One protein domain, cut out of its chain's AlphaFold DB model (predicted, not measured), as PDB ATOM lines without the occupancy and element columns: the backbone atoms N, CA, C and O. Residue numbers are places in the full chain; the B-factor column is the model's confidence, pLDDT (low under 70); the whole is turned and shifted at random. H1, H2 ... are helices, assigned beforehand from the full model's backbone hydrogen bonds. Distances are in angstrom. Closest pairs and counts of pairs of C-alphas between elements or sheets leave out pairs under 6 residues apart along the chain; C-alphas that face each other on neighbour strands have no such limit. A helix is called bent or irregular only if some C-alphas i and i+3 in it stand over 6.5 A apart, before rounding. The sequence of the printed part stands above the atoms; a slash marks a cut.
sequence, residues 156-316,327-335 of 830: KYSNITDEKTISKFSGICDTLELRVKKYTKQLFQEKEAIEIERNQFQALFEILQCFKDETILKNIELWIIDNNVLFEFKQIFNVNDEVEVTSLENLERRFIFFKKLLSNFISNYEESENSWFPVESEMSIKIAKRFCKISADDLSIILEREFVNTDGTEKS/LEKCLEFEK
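AT A GLANCE: This is residues 156 to 316 and 327 to 335 of the 830 residues of an uncharacterized protein of Hanseniaspora guilliermondii (UniProt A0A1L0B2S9). Two groups of helices meet as a wide, loose V: H1, H2 and H3 make a small up-and-down bundle, each running against the one before it in the chain, and a long hairpin of H5 and H6, with short H7 packed on H5, makes the other arm. The arms meet where H3 touches H6, and residues 159 to 165 and 167 to 172, mostly in H1, stick out from the bundle. The printed part has 170 residues, with seven named helices in the order H1 to H7 and no named strand; the class is all helix. It is loose, with a radius of gyration of the C-alphas of 20.8 A, and elongated, spanning 70 by 45 by 27 A.

IN THESE COORDINATES: H1, residues 163 to 189, begins with C-alpha 163 at (-57.320, 25.061, 24.106) and is 38.5 A long, with a kink of 30 degrees near residue 170. H2 is residues 198 to 209, H3 residues 214 to 229 and H4 residues 231 to 236, with lengths of 17.1 A, 20.9 A and 8.8 A. H5, residues 248 to 270, is 32.1 A long and irregular: C-alphas 249 and 252 are 7.3 A apart. H6, residues 283 to 307, is 35.3 A long, with C-alpha 283 at (-33.753, 2.563, 9.341). H7, residues 327 to 335, is 12.3 A long and ends with C-alpha 335 at (-18.430, 3.029, -2.948).

HOW THE PARTS SIT: H1 and H2, a hairpin, touch through residues 176 to 183 of H1 alone, opposite ways at a steep tilt of 44 degrees; their closest C-alphas, of Val 180 and Leu 204, are 6.9 A apart. H1 touches H3 with residues 177 to 189 alone, the same way at a shallow tilt of 22 degrees, closest at the C-alphas of Phe 188 and Asn 228, 6.3 A. H2 and H3 are close but not clearly touching. H3 touches H6 at a steep tilt of 68 degrees, only just short of about perpendicular; the closest C-alphas, of Ile 225 and Ile 287, are 6.1 A apart. H4 is close to H3 and to H5 but not clearly touching either. H5 and H6, a hairpin, touch at a shallow tilt of 9 degrees, with the C-alphas of Ile 266 and Ser 284 closest, at 6.9 A. H7 touches residues 251 to 255 of H5 alone, closest at the C-alphas of Glu 252 and Lys 329, 6.5 A; H6 and H7 are apart. Every O i to N i+4 pair is within hydrogen-bond range in H3, H4 and H7; the counts are 20 of 23 in H1, 7 of 8 in H2, 17 of 19 in H5 and 20 of 21 in H6.

THE WHOLE: The two C-alphas farthest apart, of Ile 160 and Ser 316, are 71.2 A apart. Residues 317 to 326 are cut out, and C-alphas 316 and 327 are 17.2 A apart across the cut. The links H4 to H5 and H5 to H6 are long. The mean pLDDT of the printed part is 80.2, and 25 residues are under 70, among them 239 to 246 and 308 to 316.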
ATOM      1  N   LYS A 156     -59.678  24.349  12.077       80.94
ATOM      2  CA  LYS A 156     -60.929  24.973  11.602       80.94
ATOM      3  C   LYS A 156     -61.742  25.557  12.758       80.94
ATOM      4  O   LYS A 156     -62.385  26.588  12.585       80.94
ATOM      5  N   TYR A 157     -61.705  24.916  13.926       80.25
ATOM      6  CA  TYR A 157     -62.543  25.267  15.076       80.25
ATOM      7  C   TYR A 157     -61.740  25.767  16.294       80.25
ATOM      8  O   TYR A 157     -62.261  25.767  17.412       80.25
ATOM      9  N   SER A 158     -60.507  26.253  16.084       70.62
ATOM     10  CA  SER A 158     -59.598  26.699  17.159       70.62
ATOM     11  C   SER A 158     -60.197  27.792  18.051       70.62
ATOM     12  O   SER A 158     -59.936  27.835  19.244       70.62
ATOM     13  N   ASN A 159     -61.010  28.680  17.471       71.00
ATOM     14  CA  ASN A 159     -61.629  29.802  18.183       71.00
ATOM     15  C   ASN A 159     -62.866  29.394  19.002       71.00
ATOM     16  O   ASN A 159     -63.370  30.199  19.780       71.00
ATOM     17  N   ILE A 160     -63.396  28.189  18.773       74.31
ATOM     18  CA  ILE A 160     -64.633  27.677  19.384       74.31
ATOM     19  C   ILE A 160     -64.310  26.626  20.452       74.31
ATOM     20  O   ILE A 160     -65.022  26.514  21.447       74.31
ATOM     21  N   THR A 161     -63.241  25.861  20.245       73.69
ATOM     22  CA  THR A 161     -62.839  24.757  21.119       73.69
ATOM     23  C   THR A 161     -61.848  25.257  22.164       73.69
ATOM     24  O   THR A 161     -60.859  25.898  21.818       73.69
ATOM     25  N   ASP A 162     -62.070  24.932  23.439       78.06
ATOM     26  CA  ASP A 162     -61.143  25.309  24.507       78.06
ATOM     27  C   ASP A 162     -59.761  24.682  24.281       78.06
ATOM     28  O   ASP A 162     -59.629  23.457  24.200       78.06
ATOM     29  N   GLU A 163     -58.710  25.502  24.296       74.81
ATOM     30  CA  GLU A 163     -57.320  25.061  24.106       74.81
ATOM     31  C   GLU A 163     -56.935  23.917  25.064       74.81
ATOM     32  O   GLU A 163     -56.277  22.960  24.672       74.81
ATOM     33  N   LYS A 164     -57.462  23.928  26.298       77.88
ATOM     34  CA  LYS A 164     -57.256  22.858  27.293       77.88
ATOM     35  C   LYS A 164     -57.800  21.496  26.856       77.88
ATOM     36  O   LYS A 164     -57.224  20.470  27.211       77.88
ATOM     37  N   THR A 165     -58.924  21.473  26.140       76.62
ATOM     38  CA  THR A 165     -59.516  20.223  25.638       76.62
ATOM     39  C   THR A 165     -58.701  19.671  24.478       76.62
ATOM     40  O   THR A 165     -58.371  18.487  24.488       76.62
ATOM     41  N   ILE A 166     -58.248  20.542  23.571       79.31
ATOM     42  CA  ILE A 166     -57.320  20.182  22.492       79.31
ATOM     43  C   ILE A 166     -56.011  19.632  23.075       79.31
ATOM     44  O   ILE A 166     -55.590  18.548  22.682       79.31
ATOM     45  N   SER A 167     -55.415  20.299  24.073       79.12
ATOM     46  CA  SER A 167     -54.186  19.822  24.729       79.12
ATOM     47  C   SER A 167     -54.363  18.472  25.430       79.12
ATOM     48  O   SER A 167     -53.455  17.642  25.448       79.12
ATOM     49  N   LYS A 168     -55.537  18.218  26.021       83.19
ATOM     50  CA  LYS A 168     -55.845  16.918  26.631       83.19
ATOM     51  C   LYS A 168     -55.893  15.817  25.571       83.19
ATOM     52  O   LYS A 168     -55.321  14.752  25.787       83.19
ATOM     53  N   PHE A 169     -56.551  16.077  24.443       80.69
ATOM     54  CA  PHE A 169     -56.649  15.126  23.339       80.69
ATOM     55  C   PHE A 169     -55.299  14.896  22.639       80.69
ATOM     56  O   PHE A 169     -55.001  13.765  22.245       80.69
ATOM     57  N   SER A 170     -54.444  15.921  22.551       80.12
ATOM     58  CA  SER A 170     -53.089  15.802  21.998       80.12
ATOM     59  C   SER A 170     -52.105  15.089  22.934       80.12
ATOM     60  O   SER A 170     -51.157  14.478  22.451       80.12
ATOM     61  N   GLY A 171     -52.339  15.083  24.253       82.06
ATOM     62  CA  GLY A 171     -51.465  14.415  25.235       82.06
ATOM     63  C   GLY A 171     -51.324  12.891  25.057       82.06
ATOM     64  O   GLY A 171     -50.409  12.271  25.608       82.06
ATOM     65  N   ILE A 172     -52.191  12.265  24.251       83.69
ATOM     66  CA  ILE A 172     -52.008  10.876  23.799       83.69
ATOM     67  C   ILE A 172     -50.714  10.729  22.986       83.69
ATOM     68  O   ILE A 172     -49.997   9.744  23.171       83.69
ATOM     69  N   CYS A 173     -50.395  11.699  22.127       81.38
ATOM     70  CA  CYS A 173     -49.197  11.677  21.292       81.38
ATOM     71  C   CYS A 173     -47.922  11.687  22.147       81.38
ATOM     72  O   CYS A 173     -47.047  10.848  21.938       81.38
ATOM     73  N   ASP A 174     -47.872  12.538  23.178       82.56
ATOM     74  CA  ASP A 174     -46.750  12.599  24.128       82.56
ATOM     75  C   ASP A 174     -46.573  11.268  24.877       82.56
ATOM     76  O   ASP A 174     -45.461  10.775  25.086       82.56
ATOM     77  N   THR A 175     -47.691  10.642  25.259       85.94
ATOM     78  CA  THR A 175     -47.683   9.340  25.938       85.94
ATOM     79  C   THR A 175     -47.144   8.240  25.021       85.94
ATOM     80  O   THR A 175     -46.333   7.421  25.456       85.94
ATOM     81  N   LEU A 176     -47.565   8.217  23.754       85.69
ATOM     82  CA  LEU A 176     -47.076   7.272  22.746       85.69
ATOM     83  C   LEU A 176     -45.577   7.461  22.478       85.69
ATOM     84  O   LEU A 176     -44.839   6.477  22.467       85.69
ATOM     85  N   GLU A 177     -45.105   8.704  22.355       84.56
ATOM     86  CA  GLU A 177     -43.681   9.021  22.193       84.56
ATOM     87  C   GLU A 177     -42.838   8.486  23.362       84.56
ATOM     88  O   GLU A 177     -41.813   7.827  23.152       84.56
ATOM     89  N   LEU A 178     -43.272   8.728  24.604       85.94
ATOM     90  CA  LEU A 178     -42.580   8.231  25.797       85.94
ATOM     91  C   LEU A 178     -42.502   6.701  25.819       85.94
ATOM     92  O   LEU A 178     -41.470   6.140  26.200       85.94
ATOM     93  N   ARG A 179     -43.563   6.017  25.382       86.50
ATOM     94  CA  ARG A 179     -43.583   4.552  25.311       86.50
ATOM     95  C   ARG A 179     -42.668   4.005  24.230       86.50
ATOM     96  O   ARG A 179     -41.929   3.065  24.511       86.50
ATOM     97  N   VAL A 180     -42.637   4.620  23.048       86.38
ATOM     98  CA  VAL A 180     -41.687   4.236  21.991       86.38
ATOM     99  C   VAL A 180     -40.264   4.361  22.517       86.38
ATOM    100  O   VAL A 180     -39.479   3.420  22.397       86.38
ATOM    101  N   LYS A 181     -39.936   5.480  23.175       85.81
ATOM    102  CA  LYS A 181     -38.620   5.686  23.793       85.81
ATOM    103  C   LYS A 181     -38.314   4.623  24.852       85.81
ATOM    104  O   LYS A 181     -37.201   4.104  24.848       85.81
ATOM    105  N   LYS A 182     -39.271   4.263  25.721       86.44
ATOM    106  CA  LYS A 182     -39.106   3.206  26.741       86.44
ATOM    107  C   LYS A 182     -38.756   1.858  26.103       86.44
ATOM    108  O   LYS A 182     -37.697   1.313  26.405       86.44
ATOM    109  N   TYR A 183     -39.604   1.343  25.211       84.56
ATOM    110  CA  TYR A 183     -39.386   0.021  24.608       84.56
ATOM    111  C   TYR A 183     -38.159  -0.005  23.698       84.56
ATOM    112  O   TYR A 183     -37.457  -1.009  23.640       84.56
ATOM    113  N   THR A 184     -37.837   1.116  23.047       83.88
ATOM    114  CA  THR A 184     -36.608   1.209  22.253       83.88
ATOM    115  C   THR A 184     -35.354   1.133  23.132       83.88
ATOM    116  O   THR A 184     -34.399   0.459  22.755       83.88
ATOM    117  N   LYS A 185     -35.343   1.745  24.331       83.19
ATOM    118  CA  LYS A 185     -34.226   1.545  25.280       83.19
ATOM    119  C   LYS A 185     -34.092   0.082  25.679       83.19
ATOM    120  O   LYS A 185     -32.986  -0.439  25.636       83.19
ATOM    121  N   GLN A 186     -35.203  -0.576  26.014       83.31
ATOM    122  CA  GLN A 186     -35.196  -1.996  26.373       83.31
ATOM    123  C   GLN A 186     -34.631  -2.855  25.229       83.31
ATOM    124  O   GLN A 186     -33.752  -3.678  25.459       83.31
ATOM    125  N   LEU A 187     -35.035  -2.584  23.982       82.31
ATOM    126  CA  LEU A 187     -34.585  -3.307  22.786       82.31
ATOM    127  C   LEU A 187     -33.060  -3.265  22.566       82.31
ATOM    128  O   LEU A 187     -32.475  -4.254  22.113       82.31
ATOM    129  N   PHE A 188     -32.414  -2.129  22.849       79.06
ATOM    130  CA  PHE A 188     -30.975  -1.950  22.610       79.06
ATOM    131  C   PHE A 188     -30.103  -2.174  23.857       79.06
ATOM    132  O   PHE A 188     -28.983  -2.668  23.717       79.06
ATOM    133  N   GLN A 189     -30.589  -1.832  25.056       75.44
ATOM    134  CA  GLN A 189     -29.804  -1.823  26.301       75.44
ATOM    135  C   GLN A 189     -30.083  -3.035  27.208       75.44
ATOM    136  O   GLN A 189     -29.154  -3.559  27.817       75.44
ATOM    137  N   GLU A 190     -31.325  -3.527  27.271       67.00
ATOM    138  CA  GLU A 190     -31.764  -4.596  28.185       67.00
ATOM    139  C   GLU A 190     -32.107  -5.868  27.388       67.00
ATOM    140  O   GLU A 190     -33.260  -6.254  27.225       67.00
ATOM    141  N   LYS A 191     -31.077  -6.534  26.851       63.44
ATOM    142  CA  LYS A 191     -31.214  -7.677  25.921       63.44
ATOM    143  C   LYS A 191     -31.893  -8.932  26.501       63.44
ATOM    144  O   LYS A 191     -32.137  -9.870  25.747       63.44
ATOM    145  N   GLU A 192     -32.168  -8.989  27.805       53.69
ATOM    146  CA  GLU A 192     -32.551 -10.227  28.502       53.69
ATOM    147  C   GLU A 192     -34.068 -10.427  28.689       53.69
ATOM    148  O   GLU A 192     -34.488 -11.566  28.884       53.69
ATOM    149  N   ALA A 193     -34.908  -9.391  28.546       61.72
ATOM    150  CA  ALA A 193     -36.367  -9.553  28.473       61.72
ATOM    151  C   ALA A 193     -37.058  -8.301  27.910       61.72
ATOM    152  O   ALA A 193     -37.209  -7.297  28.600       61.72
ATOM    153  N   ILE A 194     -37.522  -8.366  26.660       72.81
ATOM    154  CA  ILE A 194     -38.334  -7.295  26.072       72.81
ATOM    155  C   ILE A 194     -39.781  -7.494  26.533       72.81
ATOM    156  O   ILE A 194     -40.368  -8.543  26.281       72.81
ATOM    157  N   GLU A 195     -40.352  -6.493  27.210       74.50
ATOM    158  CA  GLU A 195     -41.709  -6.559  27.786       74.50
ATOM    159  C   GLU A 195     -42.819  -6.600  26.718       74.50
ATOM    160  O   GLU A 195     -43.936  -7.025  27.005       74.50
ATOM    161  N   ILE A 196     -42.518  -6.162  25.490       80.62
ATOM    162  CA  ILE A 196     -43.479  -5.999  24.395       80.62
ATOM    163  C   ILE A 196     -43.274  -7.032  23.279       80.62
ATOM    164  O   ILE A 196     -42.152  -7.327  22.862       80.62
ATOM    165  N   GLU A 197     -44.378  -7.551  22.740       82.44
ATOM    166  CA  GLU A 197     -44.351  -8.391  21.542       82.44
ATOM    167  C   GLU A 197     -43.939  -7.591  20.294       82.44
ATOM    168  O   GLU A 197     -44.301  -6.425  20.124       82.44
ATOM    169  N   ARG A 198     -43.234  -8.236  19.356       83.12
ATOM    170  CA  ARG A 198     -42.718  -7.586  18.133       83.12
ATOM    171  C   ARG A 198     -43.806  -6.886  17.314       83.12
ATOM    172  O   ARG A 198     -43.626  -5.741  16.915       83.12
ATOM    173  N   ASN A 199     -44.952  -7.541  17.119       85.00
ATOM    174  CA  ASN A 199     -46.073  -6.985  16.351       85.00
ATOM    175  C   ASN A 199     -46.648  -5.719  17.005       85.00
ATOM    176  O   ASN A 199     -47.057  -4.787  16.316       85.00
ATOM    177  N   GLN A 200     -46.650  -5.675  18.339       87.25
ATOM    178  CA  GLN A 200     -47.119  -4.527  19.111       87.25
ATOM    179  C   GLN A 200     -46.130  -3.357  19.013       87.25
ATOM    180  O   GLN A 200     -46.545  -2.211  18.849       87.25
ATOM    181  N   PHE A 201     -44.822  -3.635  19.023       87.69
ATOM    182  CA  PHE A 201     -43.800  -2.612  18.792       87.69
ATOM    183  C   PHE A 201     -43.831  -2.057  17.357       87.69
ATOM    184  O   PHE A 201     -43.762  -0.842  17.174       87.69
ATOM    185  N   GLN A 202     -43.999  -2.916  16.345       86.62
ATOM    186  CA  GLN A 202     -44.170  -2.475  14.955       86.62
ATOM    187  C   GLN A 202     -45.385  -1.554  14.817       86.62
ATOM    188  O   GLN A 202     -45.251  -0.448  14.297       86.62
ATOM    189  N   ALA A 203     -46.538  -1.958  15.363       86.06
ATOM    190  CA  ALA A 203     -47.747  -1.140  15.338       86.06
ATOM    191  C   ALA A 203     -47.548   0.209  16.046       86.06
ATOM    192  O   ALA A 203     -47.990   1.241  15.548       86.06
ATOM    193  N   LEU A 204     -46.834   0.220  17.175       87.00
ATOM    194  CA  LEU A 204     -46.471   1.440  17.894       87.00
ATOM    195  C   LEU A 204     -45.584   2.372  17.049       87.00
ATOM    196  O   LEU A 204     -45.804   3.583  17.040       87.00
ATOM    197  N   PHE A 205     -44.615   1.830  16.311       85.62
ATOM    198  CA  PHE A 205     -43.763   2.620  15.421       85.62
ATOM    199  C   PHE A 205     -44.532   3.149  14.198       85.62
ATOM    200  O   PHE A 205     -44.339   4.290  13.788       85.62
ATOM    201  N   GLU A 206     -45.450   2.366  13.634       84.94
ATOM    202  CA  GLU A 206     -46.320   2.804  12.533       84.94
ATOM    203  C   GLU A 206     -47.321   3.882  12.974       84.94
ATOM    204  O   GLU A 206     -47.627   4.790  12.201       84.94
ATOM    205  N   ILE A 207     -47.803   3.838  14.222       86.69
ATOM    206  CA  ILE A 207     -48.637   4.906  14.794       86.69
ATOM    207  C   ILE A 207     -47.890   6.245  14.776       86.69
ATOM    208  O   ILE A 207     -48.498   7.265  14.456       86.69
ATOM    209  N   LEU A 208     -46.579   6.258  15.041       83.38
ATOM    210  CA  LEU A 208     -45.777   7.484  14.946       83.38
ATOM    211  C   LEU A 208     -45.711   8.041  13.521       83.38
ATOM    212  O   LEU A 208     -45.605   9.250  13.350       83.38
ATOM    213  N   GLN A 209     -45.810   7.195  12.493       80.31
ATOM    214  CA  GLN A 209     -45.872   7.659  11.101       80.31
ATOM    215  C   GLN A 209     -47.213   8.324  10.766       80.31
ATOM    216  O   GLN A 209     -47.303   9.079   9.805       80.31
ATOM    217  N   CYS A 210     -48.260   8.066  11.556       81.38
ATOM    218  CA  CYS A 210     -49.550   8.746  11.430       81.38
ATOM    219  C   CYS A 210     -49.559  10.134  12.093       81.38
ATOM    220  O   CYS A 210     -50.577  10.828  12.031       81.38
ATOM    221  N   PHE A 211     -48.467  10.543  12.748       80.38
ATOM    222  CA  PHE A 211     -48.344  11.891  13.291       80.38
ATOM    223  C   PHE A 211     -48.154  12.854  12.119       80.38
ATOM    224  O   PHE A 211     -47.327  12.620  11.243       80.38
ATOM    225  N   LYS A 212     -48.907  13.958  12.100       68.81
ATOM    226  CA  LYS A 212     -48.745  14.974  11.051       68.81
ATOM    227  C   LYS A 212     -47.442  15.757  11.163       68.81
ATOM    228  O   LYS A 212     -46.942  16.241  10.153       68.81
ATOM    229  N   ASP A 213     -46.917  15.912  12.376       74.31
ATOM    230  CA  ASP A 213     -45.644  16.586  12.591       74.31
ATOM    231  C   ASP A 213     -44.478  15.629  12.308       74.31
ATOM    232  O   ASP A 213     -44.043  14.850  13.162       74.31
ATOM    233  N   GLU A 214     -43.953  15.712  11.084       75.19
ATOM    234  CA  GLU A 214     -42.790  14.944  10.635       75.19
ATOM    235  C   GLU A 214     -41.540  15.197  11.497       75.19
ATOM    236  O   GLU A 214     -40.630  14.361  11.531       75.19
ATOM    237  N   THR A 215     -41.469  16.321  12.226       79.62
ATOM    238  CA  THR A 215     -40.327  16.619  13.101       79.62
ATOM    239  C   THR A 215     -40.270  15.684  14.301       79.62
ATOM    240  O   THR A 215     -39.172  15.304  14.706       79.62
ATOM    241  N   ILE A 216     -41.416  15.237  14.824       77.62
ATOM    242  CA  ILE A 216     -41.484  14.313  15.964       77.62
ATOM    243  C   ILE A 216     -40.930  12.951  15.557       77.62
ATOM    244  O   ILE A 216     -40.022  12.436  16.211       77.62
ATOM    245  N   LEU A 217     -41.408  12.401  14.435       82.19
ATOM    246  CA  LEU A 217     -40.899  11.139  13.898       82.19
ATOM    247  C   LEU A 217     -39.393  11.236  13.635       82.19
ATOM    248  O   LEU A 217     -38.629  10.391  14.097       82.19
ATOM    249  N   LYS A 218     -38.946  12.309  12.973       84.56
ATOM    250  CA  LYS A 218     -37.524  12.546  12.699       84.56
ATOM    251  C   LYS A 218     -36.691  12.651  13.979       84.56
ATOM    252  O   LYS A 218     -35.587  12.117  14.023       84.56
ATOM    253  N   ASN A 219     -37.197  13.313  15.018       85.62
ATOM    254  CA  ASN A 219     -36.519  13.440  16.308       85.62
ATOM    255  C   ASN A 219     -36.424  12.096  17.030       85.62
ATOM    256  O   ASN A 219     -35.378  11.794  17.602       85.62
ATOM    257  N   ILE A 220     -37.480  11.280  16.993       85.12
ATOM    258  CA  ILE A 220     -37.471   9.926  17.556       85.12
ATOM    259  C   ILE A 220     -36.479   9.057  16.787       85.12
ATOM    260  O   ILE A 220     -35.620   8.443  17.407       85.12
ATOM    261  N   GLU A 221     -36.523   9.051  15.458       87.06
ATOM    262  CA  GLU A 221     -35.579   8.304  14.623       87.06
ATOM    263  C   GLU A 221     -34.133   8.730  14.880       87.06
ATOM    264  O   GLU A 221     -33.281   7.883  15.143       87.06
ATOM    265  N   LEU A 222     -33.850  10.037  14.894       87.69
ATOM    266  CA  LEU A 222     -32.530  10.559  15.246       87.69
ATOM    267  C   LEU A 222     -32.129  10.160  16.661       87.69
ATOM    268  O   LEU A 222     -30.980   9.798  16.871       87.69
ATOM    269  N   TRP A 223     -33.048  10.176  17.625       88.44
ATOM    270  CA  TRP A 223     -32.776   9.753  18.994       88.44
ATOM    271  C   TRP A 223     -32.470   8.248  19.081       88.44
ATOM    272  O   TRP A 223     -31.546   7.863  19.796       88.44
ATOM    273  N   ILE A 224     -33.180   7.400  18.331       87.06
ATOM    274  CA  ILE A 224     -32.900   5.960  18.231       87.06
ATOM    275  C   ILE A 224     -31.500   5.753  17.653       87.06
ATOM    276  O   ILE A 224     -30.681   5.042  18.240       87.06
ATOM    277  N   ILE A 225     -31.213   6.414  16.534       89.94
ATOM    278  CA  ILE A 225     -29.939   6.294  15.833       89.94
ATOM    279  C   ILE A 225     -28.794   6.820  16.702       89.94
ATOM    280  O   ILE A 225     -27.807   6.124  16.891       89.94
ATOM    281  N   ASP A 226     -28.913   8.023  17.255       86.69
ATOM    282  CA  ASP A 226     -27.822   8.710  17.944       86.69
ATOM    283  C   ASP A 226     -27.574   8.199  19.367       86.69
ATOM    284  O   ASP A 226     -26.416   8.090  19.763       86.69
ATOM    285  N   ASN A 227     -28.634   7.921  20.134       85.81
ATOM    286  CA  ASN A 227     -28.526   7.592  21.562       85.81
ATOM    287  C   ASN A 227     -28.593   6.095  21.856       85.81
ATOM    288  O   ASN A 227     -28.367   5.704  22.999       85.81
ATOM    289  N   ASN A 228     -28.898   5.261  20.860       84.31
ATOM    290  CA  ASN A 228     -28.873   3.810  21.028       84.31
ATOM    291  C   ASN A 228     -27.921   3.172  20.015       84.31
ATOM    292  O   ASN A 228     -26.894   2.628  20.406       84.31
ATOM    293  N   VAL A 229     -28.205   3.291  18.715       86.00
ATOM    294  CA  VAL A 229     -27.472   2.534  17.683       86.00
ATOM    295  C   VAL A 229     -26.025   3.013  17.515       86.00
ATOM    296  O   VAL A 229     -25.107   2.202  17.499       86.00
ATOM    297  N   LEU A 230     -25.801   4.322  17.405       88.06
ATOM    298  CA  LEU A 230     -24.485   4.950  17.231       88.06
ATOM    299  C   LEU A 230     -23.901   5.472  18.551       88.06
ATOM    300  O   LEU A 230     -22.916   6.207  18.529       88.06
ATOM    301  N   PHE A 231     -24.480   5.115  19.698       87.25
ATOM    302  CA  PHE A 231     -24.018   5.613  20.992       87.25
ATOM    303  C   PHE A 231     -22.590   5.154  21.306       87.25
ATOM    304  O   PHE A 231     -21.709   5.987  21.517       87.25
ATOM    305  N   GLU A 232     -22.335   3.842  21.247       84.06
ATOM    306  CA  GLU A 232     -20.991   3.275  21.436       84.06
ATOM    307  C   GLU A 232     -20.003   3.838  20.410       84.06
ATOM    308  O   GLU A 232     -18.869   4.168  20.743       84.06
ATOM    309  N   PHE A 233     -20.457   4.019  19.166       86.62
ATOM    310  CA  PHE A 233     -19.653   4.632  18.116       86.62
ATOM    311  C   PHE A 233     -19.201   6.051  18.496       86.62
ATOM    312  O   PHE A 233     -18.012   6.353  18.435       86.62
ATOM    313  N   LYS A 234     -20.130   6.910  18.931       84.81
ATOM    314  CA  LYS A 234     -19.826   8.289  19.344       84.81
ATOM    315  C   LYS A 234     -18.922   8.352  20.570       84.81
ATOM    316  O   LYS A 234     -18.139   9.286  20.677       84.81
ATOM    317  N   GLN A 235     -19.024   7.384  21.480       82.56
ATOM    318  CA  GLN A 235     -18.121   7.300  22.627       82.56
ATOM    319  C   GLN A 235     -16.700   6.907  22.218       82.56
ATOM    320  O   GLN A 235     -15.746   7.492  22.715       82.56
ATOM    321  N   ILE A 236     -16.553   5.935  21.315       81.19
ATOM    322  CA  ILE A 236     -15.239   5.424  20.896       81.19
ATOM    323  C   ILE A 236     -14.504   6.420  19.986       81.19
ATOM    324  O   ILE A 236     -13.286   6.543  20.081       81.19
ATOM    325  N   PHE A 237     -15.223   7.111  19.098       79.75
ATOM    326  CA  PHE A 237     -14.647   7.982  18.062       79.75
ATOM    327  C   PHE A 237     -14.876   9.477  18.330       79.75
ATOM    328  O   PHE A 237     -15.006  10.263  17.394       79.75
ATOM    329  N   ASN A 238     -14.947   9.878  19.601       76.12
ATOM    330  CA  ASN A 238     -15.130  11.275  19.981       76.12
ATOM    331  C   ASN A 238     -13.921  12.138  19.565       76.12
ATOM    332  O   ASN A 238     -12.773  11.813  19.863       76.12
ATOM    333  N   VAL A 239     -14.175  13.268  18.902       67.12
ATOM    334  CA  VAL A 239     -13.134  14.173  18.366       67.12
ATOM    335  C   VAL A 239     -12.423  14.983  19.456       67.12
ATOM    336  O   VAL A 239     -11.308  15.475  19.246       67.12
ATOM    337  N   ASN A 240     -13.052  15.102  20.629       64.38
ATOM    338  CA  ASN A 240     -12.548  15.885  21.759       64.38
ATOM    339  C   ASN A 240     -11.546  15.131  22.650       64.38
ATOM    340  O   ASN A 240     -10.877  15.776  23.453       64.38
ATOM    341  N   ASP A 241     -11.425  13.807  22.513       62.22
ATOM    342  CA  ASP A 241     -10.422  13.020  23.235       62.22
ATOM    343  C   ASP A 241      -9.158  12.874  22.363       62.22
ATOM    344  O   ASP A 241      -9.151  12.195  21.336       62.22
ATOM    345  N   GLU A 242      -8.072  13.549  22.749       52.47
ATOM    346  CA  GLU A 242      -6.721  13.320  22.208       52.47
ATOM    347  C   GLU A 242      -6.245  11.906  22.656       52.47
ATOM    348  O   GLU A 242      -6.463  11.527  23.801       52.47
ATOM    349  N   VAL A 243      -5.604  11.006  21.891       54.44
ATOM    350  CA  VAL A 243      -4.534  11.173  20.887       54.44
ATOM    351  C   VAL A 243      -4.490  10.042  19.823       54.44
ATOM    352  O   VAL A 243      -3.798  10.212  18.831       54.44
ATOM    353  N   GLU A 244      -5.192   8.901  19.920       53.19
ATOM    354  CA  GLU A 244      -4.886   7.762  19.009       53.19
ATOM    355  C   GLU A 244      -6.038   7.239  18.144       53.19
ATOM    356  O   GLU A 244      -5.786   6.783  17.035       53.19
ATOM    357  N   VAL A 245      -7.301   7.296  18.576       54.16
ATOM    358  CA  VAL A 245      -8.407   6.620  17.854       54.16
ATOM    359  C   VAL A 245      -8.987   7.474  16.717       54.16
ATOM    360  O   VAL A 245      -9.547   6.939  15.758       54.16
ATOM    361  N   THR A 246      -8.786   8.791  16.788       57.97
ATOM    362  CA  THR A 246      -9.384   9.795  15.893       57.97
ATOM    363  C   THR A 246      -8.393  10.339  14.851       57.97
ATOM    364  O   THR A 246      -8.690  11.316  14.171       57.97
ATOM    365  N   SER A 247      -7.211   9.727  14.708       71.38
ATOM    366  CA  SER A 247      -6.238  10.096  13.670       71.38
ATOM    367  C   SER A 247      -6.683   9.633  12.275       71.38
ATOM    368  O   SER A 247      -7.413   8.644  12.136       71.38
ATOM    369  N   LEU A 248      -6.197  10.310  11.224       74.81
ATOM    370  CA  LEU A 248      -6.473   9.952   9.819       74.81
ATOM    371  C   LEU A 248      -6.109   8.481   9.512       74.81
ATOM    372  O   LEU A 248      -6.798   7.795   8.756       74.81
ATOM    373  N   GLU A 249      -5.074   7.949  10.166       74.81
ATOM    374  CA  GLU A 249      -4.620   6.562  10.003       74.81
ATOM    375  C   GLU A 249      -5.685   5.530  10.414       74.81
ATOM    376  O   GLU A 249      -5.788   4.454   9.809       74.81
ATOM    377  N   ASN A 250      -6.530   5.874  11.391       81.31
ATOM    378  CA  ASN A 250      -7.540   4.992  11.970       81.31
ATOM    379  C   ASN A 250      -8.921   5.078  11.298       81.31
ATOM    380  O   ASN A 250      -9.851   4.386  11.727       81.31
ATOM    381  N   LEU A 251      -9.057   5.820  10.190       85.19
ATOM    382  CA  LEU A 251     -10.293   5.864   9.390       85.19
ATOM    383  C   LEU A 251     -10.772   4.470   8.963       85.19
ATOM    384  O   LEU A 251     -11.965   4.173   8.984       85.19
ATOM    385  N   GLU A 252      -9.846   3.565   8.652       86.25
ATOM    386  CA  GLU A 252     -10.190   2.190   8.291       86.25
ATOM    387  C   GLU A 252     -10.869   1.445   9.451       86.25
ATOM    388  O   GLU A 252     -11.877   0.763   9.253       86.25
ATOM    389  N   ARG A 253     -10.386   1.635  10.688       87.19
ATOM    390  CA  ARG A 253     -11.006   1.051  11.887       87.19
ATOM    391  C   ARG A 253     -12.403   1.620  12.114       87.19
ATOM    392  O   ARG A 253     -13.318   0.847  12.401       87.19
ATOM    393  N   ARG A 254     -12.580   2.932  11.918       88.56
ATOM    394  CA  ARG A 254     -13.882   3.622  11.974       88.56
ATOM    395  C   ARG A 254     -14.879   2.994  10.996       88.56
ATOM    396  O   ARG A 254     -15.986   2.617  11.386       88.56
ATOM    397  N   PHE A 255     -14.470   2.793   9.743       91.44
ATOM    398  CA  PHE A 255     -15.316   2.185   8.714       91.44
ATOM    399  C   PHE A 255     -15.593   0.701   8.959       91.44
ATOM    400  O   PHE A 255     -16.724   0.256   8.767       91.44
ATOM    401  N   ILE A 256     -14.612  -0.081   9.416       90.94
ATOM    402  CA  ILE A 256     -14.812  -1.498   9.768       90.94
ATOM    403  C   ILE A 256     -15.789  -1.632  10.940       90.94
ATOM    404  O   ILE A 256     -16.674  -2.491  10.899       90.94
ATOM    405  N   PHE A 257     -15.655  -0.788  11.966       91.31
ATOM    406  CA  PHE A 257     -16.568  -0.770  13.105       91.31
ATOM    407  C   PHE A 257     -18.001  -0.500  12.641       91.31
ATOM    408  O   PHE A 257     -18.902  -1.279  12.951       91.31
ATOM    409  N   PHE A 258     -18.199   0.527  11.811       92.19
ATOM    410  CA  PHE A 258     -19.517   0.827  11.259       92.19
ATOM    411  C   PHE A 258     -20.065  -0.301  10.379       92.19
ATOM    412  O   PHE A 258     -21.230  -0.665  10.510       92.19
ATOM    413  N   LYS A 259     -19.241  -0.913   9.517       91.81
ATOM    414  CA  LYS A 259     -19.654  -2.063   8.691       91.81
ATOM    415  C   LYS A 259     -20.187  -3.209   9.557       91.81
ATOM    416  O   LYS A 259     -21.224  -3.782   9.217       91.81
ATOM    417  N   LYS A 260     -19.513  -3.518  10.674       91.88
ATOM    418  CA  LYS A 260     -19.949  -4.537  11.648       91.88
ATOM    419  C   LYS A 260     -21.230  -4.124  12.366       91.88
ATOM    420  O   LYS A 260     -22.170  -4.909  12.400       91.88
ATOM    421  N   LEU A 261     -21.291  -2.896  12.877       90.50
ATOM    422  CA  LEU A 261     -22.466  -2.340  13.552       90.50
ATOM    423  C   LEU A 261     -23.702  -2.386  12.646       90.50
ATOM    424  O   LEU A 261     -24.741  -2.899  13.047       90.50
ATOM    425  N   LEU A 262     -23.566  -1.937  11.398       90.50
ATOM    426  CA  LEU A 262     -24.634  -1.960  10.405       90.50
ATOM    427  C   LEU A 262     -25.057  -3.393  10.056       90.50
ATOM    428  O   LEU A 262     -26.243  -3.661   9.917       90.50
ATOM    429  N   SER A 263     -24.107  -4.321   9.908       89.56
ATOM    430  CA  SER A 263     -24.427  -5.732   9.651       89.56
ATOM    431  C   SER A 263     -25.184  -6.369  10.817       89.56
ATOM    432  O   SER A 263     -26.166  -7.072  10.593       89.56
ATOM    433  N   ASN A 264     -24.758  -6.093  12.050       87.81
ATOM    434  CA  ASN A 264     -25.422  -6.573  13.258       87.81
ATOM    435  C   ASN A 264     -26.823  -5.975  13.398       87.81
ATOM    436  O   ASN A 264     -27.745  -6.677  13.801       87.81
ATOM    437  N   PHE A 265     -26.991  -4.694  13.059       87.62
ATOM    438  CA  PHE A 265     -28.297  -4.047  13.082       87.62
ATOM    439  C   PHE A 265     -29.265  -4.713  12.099       87.62
ATOM    440  O   PHE A 265     -30.365  -5.098  12.485       87.62
ATOM    441  N   ILE A 266     -28.832  -4.910  10.850       86.75
ATOM    442  CA  ILE A 266     -29.665  -5.526   9.810       86.75
ATOM    443  C   ILE A 266     -30.078  -6.949  10.217       86.75
ATOM    444  O   ILE A 266     -31.264  -7.264  10.191       86.75
ATOM    445  N   SER A 267     -29.131  -7.781  10.668       84.69
ATOM    446  CA  SER A 267     -29.423  -9.179  11.020       84.69
ATOM    447  C   SER A 267     -30.324  -9.325  12.253       84.69
ATOM    448  O   SER A 267     -31.213 -10.173  12.285       84.69
ATOM    449  N   ASN A 268     -30.150  -8.464  13.261       82.94
ATOM    450  CA  ASN A 268     -30.911  -8.574  14.506       82.94
ATOM    451  C   ASN A 268     -32.268  -7.851  14.477       82.94
ATOM    452  O   ASN A 268     -33.120  -8.179  15.305       82.94
ATOM    453  N   TYR A 269     -32.468  -6.868  13.585       81.75
ATOM    454  CA  TYR A 269     -33.634  -5.973  13.651       81.75
ATOM    455  C   TYR A 269     -34.366  -5.704  12.322       81.75
ATOM    456  O   TYR A 269     -35.499  -5.221  12.381       81.75
ATOM    457  N   GLU A 270     -33.781  -5.990  11.150       82.38
ATOM    458  CA  GLU A 270     -34.416  -5.749   9.833       82.38
ATOM    459  C   GLU A 270     -34.627  -7.017   8.983       82.38
ATOM    460  O   GLU A 270     -35.467  -7.003   8.083       82.38
ATOM    461  N   GLU A 271     -33.913  -8.118   9.240       79.38
ATOM    462  CA  GLU A 271     -34.174  -9.396   8.562       79.38
ATOM    463  C   GLU A 271     -35.595  -9.900   8.858       79.38
ATOM    464  O   GLU A 271     -36.095  -9.768   9.972       79.38
ATOM    465  N   SER A 272     -36.262 -10.500   7.865       68.19
ATOM    466  CA  SER A 272     -37.701 -10.813   7.921       68.19
ATOM    467  C   SER A 272     -38.120 -11.686   9.108       68.19
ATOM    468  O   SER A 272     -39.243 -11.565   9.585       68.19
ATOM    469  N   GLU A 273     -37.231 -12.547   9.609       65.81
ATOM    470  CA  GLU A 273     -37.495 -13.403  10.776       65.81
ATOM    471  C   GLU A 273     -37.347 -12.656  12.121       65.81
ATOM    472  O   GLU A 273     -37.881 -13.093  13.142       65.81
ATOM    473  N   ASN A 274     -36.673 -11.499  12.130       68.62
ATOM    474  CA  ASN A 274     -36.351 -10.687  13.310       68.62
ATOM    475  C   ASN A 274     -36.730  -9.201  13.162       68.62
ATOM    476  O   ASN A 274     -36.218  -8.360  13.898       68.62
ATOM    477  N   SER A 275     -37.629  -8.861  12.238       82.00
ATOM    478  CA  SER A 275     -38.006  -7.473  11.963       82.00
ATOM    479  C   SER A 275     -38.701  -6.840  13.175       82.00
ATOM    480  O   SER A 275     -39.809  -7.223  13.552       82.00
ATOM    481  N   TRP A 276     -38.045  -5.861  13.798       84.62
ATOM    482  CA  TRP A 276     -38.637  -5.010  14.839       84.62
ATOM    483  C   TRP A 276     -39.171  -3.706  14.254       84.62
ATOM    484  O   TRP A 276     -40.165  -3.173  14.737       84.62
ATOM    485  N   PHE A 277     -38.535  -3.202  13.198       85.19
ATOM    486  CA  PHE A 277     -38.941  -1.974  12.527       85.19
ATOM    487  C   PHE A 277     -39.712  -2.286  11.234       85.19
ATOM    488  O   PHE A 277     -39.322  -3.213  10.519       85.19
ATOM    489  N   PRO A 278     -40.758  -1.507  10.895       81.50
ATOM    490  CA  PRO A 278     -41.446  -1.617   9.607       81.50
ATOM    491  C   PRO A 278     -40.485  -1.408   8.431       81.50
ATOM    492  O   PRO A 278     -39.570  -0.582   8.513       81.50
ATOM    493  N   VAL A 279     -40.705  -2.114   7.320       78.06
ATOM    494  CA  VAL A 279     -39.823  -2.076   6.134       78.06
ATOM    495  C   VAL A 279     -39.760  -0.668   5.532       78.06
ATOM    496  O   VAL A 279     -38.713  -0.230   5.059       78.06
ATOM    497  N   GLU A 280     -40.862   0.073   5.616       77.69
ATOM    498  CA  GLU A 280     -41.023   1.440   5.117       77.69
ATOM    499  C   GLU A 280     -40.149   2.452   5.869       77.69
ATOM    500  O   GLU A 280     -39.872   3.534   5.356       77.69
ATOM    501  N   SER A 281     -39.699   2.118   7.085       78.38
ATOM    502  CA  SER A 281     -38.877   3.020   7.899       78.38
ATOM    503  C   SER A 281     -37.459   3.204   7.351       78.38
ATOM    504  O   SER A 281     -36.830   4.225   7.646       78.38
ATOM    505  N   GLU A 282     -36.967   2.239   6.557       85.44
ATOM    506  CA  GLU A 282     -35.614   2.191   5.983       85.44
ATOM    507  C   GLU A 282     -34.518   2.610   6.993       85.44
ATOM    508  O   GLU A 282     -33.625   3.410   6.692       85.44
ATOM    509  N   MET A 283     -34.591   2.101   8.229       86.31
ATOM    510  CA  MET A 283     -33.753   2.563   9.341       86.31
ATOM    511  C   MET A 283     -32.252   2.370   9.068       86.31
ATOM    512  O   MET A 283     -31.460   3.269   9.351       86.31
ATOM    513  N   SER A 284     -31.837   1.271   8.435       88.94
ATOM    514  CA  SER A 284     -30.443   1.047   8.014       88.94
ATOM    515  C   SER A 284     -29.910   2.117   7.056       88.94
ATOM    516  O   SER A 284     -28.740   2.503   7.154       88.94
ATOM    517  N   ILE A 285     -30.762   2.653   6.180       89.81
ATOM    518  CA  ILE A 285     -30.422   3.767   5.283       89.81
ATOM    519  C   ILE A 285     -30.235   5.051   6.092       89.81
ATOM    520  O   ILE A 285     -29.263   5.784   5.883       89.81
ATOM    521  N   LYS A 286     -31.134   5.317   7.045       89.44
ATOM    522  CA  LYS A 286     -31.060   6.492   7.926       89.44
ATOM    523  C   LYS A 286     -29.828   6.446   8.837       89.44
ATOM    524  O   LYS A 286     -29.153   7.465   8.982       89.44
ATOM    525  N   ILE A 287     -29.476   5.272   9.365       90.94
ATOM    526  CA  ILE A 287     -28.250   5.034  10.145       90.94
ATOM    527  C   ILE A 287     -27.009   5.344   9.304       90.94
ATOM    528  O   ILE A 287     -26.131   6.073   9.763       90.94
ATOM    529  N   ALA A 288     -26.940   4.837   8.068       91.19
ATOM    530  CA  ALA A 288     -25.812   5.091   7.174       91.19
ATOM    531  C   ALA A 288     -25.663   6.577   6.823       91.19
ATOM    532  O   ALA A 288     -24.567   7.115   6.958       91.19
ATOM    533  N   LYS A 289     -26.758   7.272   6.483       89.94
ATOM    534  CA  LYS A 289     -26.736   8.729   6.250       89.94
ATOM    535  C   LYS A 289     -26.274   9.502   7.487       89.94
ATOM    536  O   LYS A 289     -25.441  10.396   7.390       89.94
ATOM    537  N   ARG A 290     -26.784   9.150   8.673       90.25
ATOM    538  CA  ARG A 290     -26.392   9.815   9.924       90.25
ATOM    539  C   ARG A 290     -24.917   9.583  10.255       90.25
ATOM    540  O   ARG A 290     -24.251  10.524  10.676       90.25
ATOM    541  N   PHE A 291     -24.410   8.372  10.031       90.75
ATOM    542  CA  PHE A 291     -22.996   8.044  10.203       90.75
ATOM    543  C   PHE A 291     -22.091   8.830   9.249       90.75
ATOM    544  O   PHE A 291     -21.077   9.361   9.705       90.75
ATOM    545  N   CYS A 292     -22.441   8.919   7.958       89.62
ATOM    546  CA  CYS A 292     -21.676   9.698   6.979       89.62
ATOM    547  C   CYS A 292     -21.603  11.167   7.396       89.62
ATOM    548  O   CYS A 292     -20.507  11.710   7.460       89.62
ATOM    549  N   LYS A 293     -22.727  11.756   7.826       88.06
ATOM    550  CA  LYS A 293     -22.764  13.134   8.329       88.06
ATOM    551  C   LYS A 293     -21.864  13.362   9.547       88.06
ATOM    552  O   LYS A 293     -21.026  14.249   9.514       88.06
ATOM    553  N   ILE A 294     -21.997  12.541  10.595       87.62
ATOM    554  CA  ILE A 294     -21.140  12.651  11.793       87.62
ATOM    555  C   ILE A 294     -19.665  12.487  11.407       87.62
ATOM    556  O   ILE A 294     -18.802  13.202  11.892       87.62
ATOM    557  N   SER A 295     -19.373  11.548  10.509       88.50
ATOM    558  CA  SER A 295     -18.006  11.294  10.060       88.50
ATOM    559  C   SER A 295     -17.440  12.392   9.174       88.50
ATOM    560  O   SER A 295     -16.239  12.609   9.234       88.50
ATOM    561  N   ALA A 296     -18.267  13.092   8.403       86.88
ATOM    562  CA  ALA A 296     -17.862  14.267   7.646       86.88
ATOM    563  C   ALA A 296     -17.541  15.440   8.583       86.88
ATOM    564  O   ALA A 296     -16.485  16.052   8.439       86.88
ATOM    565  N   ASP A 297     -18.396  15.685   9.581       86.50
ATOM    566  CA  ASP A 297     -18.177  16.719  10.598       86.50
ATOM    567  C   ASP A 297     -16.861  16.450  11.358       86.50
ATOM    568  O   ASP A 297     -16.001  17.327  11.446       86.50
ATOM    569  N   ASP A 298     -16.642  15.215  11.814       85.50
ATOM    570  CA  ASP A 298     -15.400  14.826  12.491       85.50
ATOM    571  C   ASP A 298     -14.178  14.964  11.573       85.50
ATOM    572  O   ASP A 298     -13.142  15.493  11.975       85.50
ATOM    573  N   LEU A 299     -14.293  14.505  10.325       86.00
ATOM    574  CA  LEU A 299     -13.219  14.560   9.338       86.00
ATOM    575  C   LEU A 299     -12.821  16.002   9.015       86.00
ATOM    576  O   LEU A 299     -11.632  16.258   8.863       86.00
ATOM    577  N   SER A 300     -13.768  16.942   8.970       84.69
ATOM    578  CA  SER A 300     -13.469  18.363   8.753       84.69
ATOM    579  C   SER A 300     -12.504  18.911   9.815       84.69
ATOM    580  O   SER A 300     -11.497  19.533   9.480       84.69
ATOM    581  N   ILE A 301     -12.741  18.559  11.082       84.38
ATOM    582  CA  ILE A 301     -11.927  18.970  12.232       84.38
ATOM    583  C   ILE A 301     -10.564  18.272  12.213       84.38
ATOM    584  O   ILE A 301      -9.538  18.897  12.491       84.38
ATOM    585  N   ILE A 302     -10.529  16.972  11.895       82.19
ATOM    586  CA  ILE A 302      -9.271  16.215  11.839       82.19
ATOM    587  C   ILE A 302      -8.394  16.743  10.697       82.19
ATOM    588  O   ILE A 302      -7.205  16.965  10.900       82.19
ATOM    589  N   LEU A 303      -8.968  16.996   9.517       81.94
ATOM    590  CA  LEU A 303      -8.235  17.548   8.378       81.94
ATOM    591  C   LEU A 303      -7.693  18.950   8.673       81.94
ATOM    592  O   LEU A 303      -6.550  19.234   8.326       81.94
ATOM    593  N   GLU A 304      -8.465  19.803   9.349       81.38
ATOM    594  CA  GLU A 304      -7.983  21.114   9.794       81.38
ATOM    595  C   GLU A 304      -6.798  20.979  10.761       81.38
ATOM    596  O   GLU A 304      -5.767  21.617  10.568       81.38
ATOM    597  N   ARG A 305      -6.883  20.079  11.748       78.88
ATOM    598  CA  ARG A 305      -5.805  19.833  12.721       78.88
ATOM    599  C   ARG A 305      -4.523  19.284  12.083       78.88
ATOM    600  O   ARG A 305      -3.419  19.665  12.479       78.88
ATOM    601  N   GLU A 306      -4.669  18.356  11.143       75.19
ATOM    602  CA  GLU A 306      -3.546  17.681  10.490       75.19
ATOM    603  C   GLU A 306      -2.870  18.607   9.470       75.19
ATOM    604  O   GLU A 306      -1.654  18.765   9.516       75.19
ATOM    605  N   PHE A 307      -3.639  19.296   8.618       72.12
ATOM    606  CA  PHE A 307      -3.099  20.000   7.448       72.12
ATOM    607  C   PHE A 307      -2.962  21.527   7.598       72.12
ATOM    608  O   PHE A 307      -2.272  22.148   6.780       72.12
ATOM    609  N   VAL A 308      -3.552  22.154   8.625       68.25
ATOM    610  CA  VAL A 308      -3.453  23.607   8.881       68.25
ATOM    611  C   VAL A 308      -2.558  23.876  10.101       68.25
ATOM    612  O   VAL A 308      -2.776  23.343  11.187       68.25
ATOM    613  N   ASN A 309      -1.516  24.707   9.951       59.44
ATOM    614  CA  ASN A 309      -0.735  25.193  11.101       59.44
ATOM    615  C   ASN A 309      -1.507  26.249  11.906       59.44
ATOM    616  O   ASN A 309      -2.376  26.931  11.374       59.44
ATOM    617  N   THR A 310      -1.090  26.494  13.154       52.84
ATOM    618  CA  THR A 310      -1.620  27.568  14.021       52.84
ATOM    619  C   THR A 310      -1.545  28.976  13.410       52.84
ATOM    620  O   THR A 310      -2.297  29.851  13.825       52.84
ATOM    621  N   ASP A 311      -0.686  29.177  12.405       47.34
ATOM    622  CA  ASP A 311      -0.521  30.440  11.670       47.34
ATOM    623  C   ASP A 311      -1.291  30.474  10.325       47.34
ATOM    624  O   ASP A 311      -1.130  31.403   9.534       47.34
ATOM    625  N   GLY A 312      -2.117  29.461  10.028       53.75
ATOM    626  CA  GLY A 312      -2.932  29.378   8.805       53.75
ATOM    627  C   GLY A 312      -2.186  28.917   7.543       53.75
ATOM    628  O   GLY A 312      -2.736  28.987   6.446       53.75
ATOM    629  N   THR A 313      -0.939  28.451   7.665       55.31
ATOM    630  CA  THR A 313      -0.128  27.943   6.541       55.31
ATOM    631  C   THR A 313      -0.143  26.412   6.457       55.31
ATOM    632  O   THR A 313       0.091  25.748   7.467       55.31
ATOM    633  N   GLU A 314      -0.359  25.852   5.259       58.16
ATOM    634  CA  GLU A 314      -0.353  24.398   4.980       58.16
ATOM    635  C   GLU A 314       0.970  23.735   5.449       58.16
ATOM    636  O   GLU A 314       2.059  24.236   5.145       58.16
ATOM    637  N   LYS A 315       0.902  22.624   6.198       57.47
ATOM    638  CA  LYS A 315       2.082  21.811   6.575       57.47
ATOM    639  C   LYS A 315       2.573  20.983   5.380       57.47
ATOM    640  O   LYS A 315       1.778  20.521   4.568       57.47
ATOM    641  N   SER A 316       3.894  20.799   5.234       51.19
ATOM    642  CA  SER A 316       4.473  20.140   4.050       51.19
ATOM    643  C   SER A 316       5.305  18.886   4.342       51.19
ATOM    644  O   SER A 316       6.189  18.908   5.195       51.19
ATOM    645  N   LEU A 327      -7.987   9.665   1.811       85.12
ATOM    646  CA  LEU A 327      -8.923   9.927   0.724       85.12
ATOM    647  C   LEU A 327      -9.353   8.625   0.031       85.12
ATOM    648  O   LEU A 327     -10.544   8.424  -0.205       85.12
ATOM    649  N   GLU A 328      -8.412   7.722  -0.253       85.06
ATOM    650  CA  GLU A 328      -8.699   6.414  -0.854       85.06
ATOM    651  C   GLU A 328      -9.635   5.586   0.035       85.06
ATOM    652  O   GLU A 328     -10.659   5.091  -0.441       85.06
ATOM    653  N   LYS A 329      -9.358   5.519   1.345       87.88
ATOM    654  CA  LYS A 329     -10.226   4.846   2.328       87.88
ATOM    655  C   LYS A 329     -11.644   5.428   2.349       87.88
ATOM    656  O   LYS A 329     -12.614   4.669   2.419       87.88
ATOM    657  N   CYS A 330     -11.785   6.753   2.283       88.19
ATOM    658  CA  CYS A 330     -13.090   7.419   2.217       88.19
ATOM    659  C   CYS A 330     -13.849   7.068   0.928       88.19
ATOM    660  O   CYS A 330     -15.014   6.672   1.001       88.19
ATOM    661  N   LEU A 331     -13.186   7.124  -0.231       84.50
ATOM    662  CA  LEU A 331     -13.789   6.781  -1.526       84.50
ATOM    663  C   LEU A 331     -14.206   5.304  -1.599       84.50
ATOM    664  O   LEU A 331     -15.281   4.976  -2.111       84.50
ATOM    665  N   GLU A 332     -13.390   4.393  -1.064       86.62
ATOM    666  CA  GLU A 332     -13.726   2.969  -1.000       86.62
ATOM    667  C   GLU A 332     -14.949   2.721  -0.105       86.62
ATOM    668  O   GLU A 332     -15.840   1.932  -0.450       86.62
ATOM    669  N   PHE A 333     -15.036   3.417   1.032       89.50
ATOM    670  CA  PHE A 333     -16.185   3.331   1.926       89.50
ATOM    671  C   PHE A 333     -17.469   3.872   1.283       89.50
ATOM    672  O   PHE A 333     -18.498   3.191   1.321       89.50
ATOM    673  N   GLU A 334     -17.419   5.039   0.638       87.19
ATOM    674  CA  GLU A 334     -18.564   5.612  -0.084       87.19
ATOM    675  C   GLU A 334     -19.044   4.664  -1.194       87.19
ATOM    676  O   GLU A 334     -20.241   4.383  -1.313       87.19
ATOM    677  N   LYS A 335     -18.115   4.061  -1.948       85.69
ATOM    678  CA  LYS A 335     -18.430   3.029  -2.948       85.69
ATOM    679  C   LYS A 335     -19.093   1.800  -2.325       85.69
ATOM    680  O   LYS A 335     -20.064   1.282  -2.880       85.69
TER     681      LYS A 335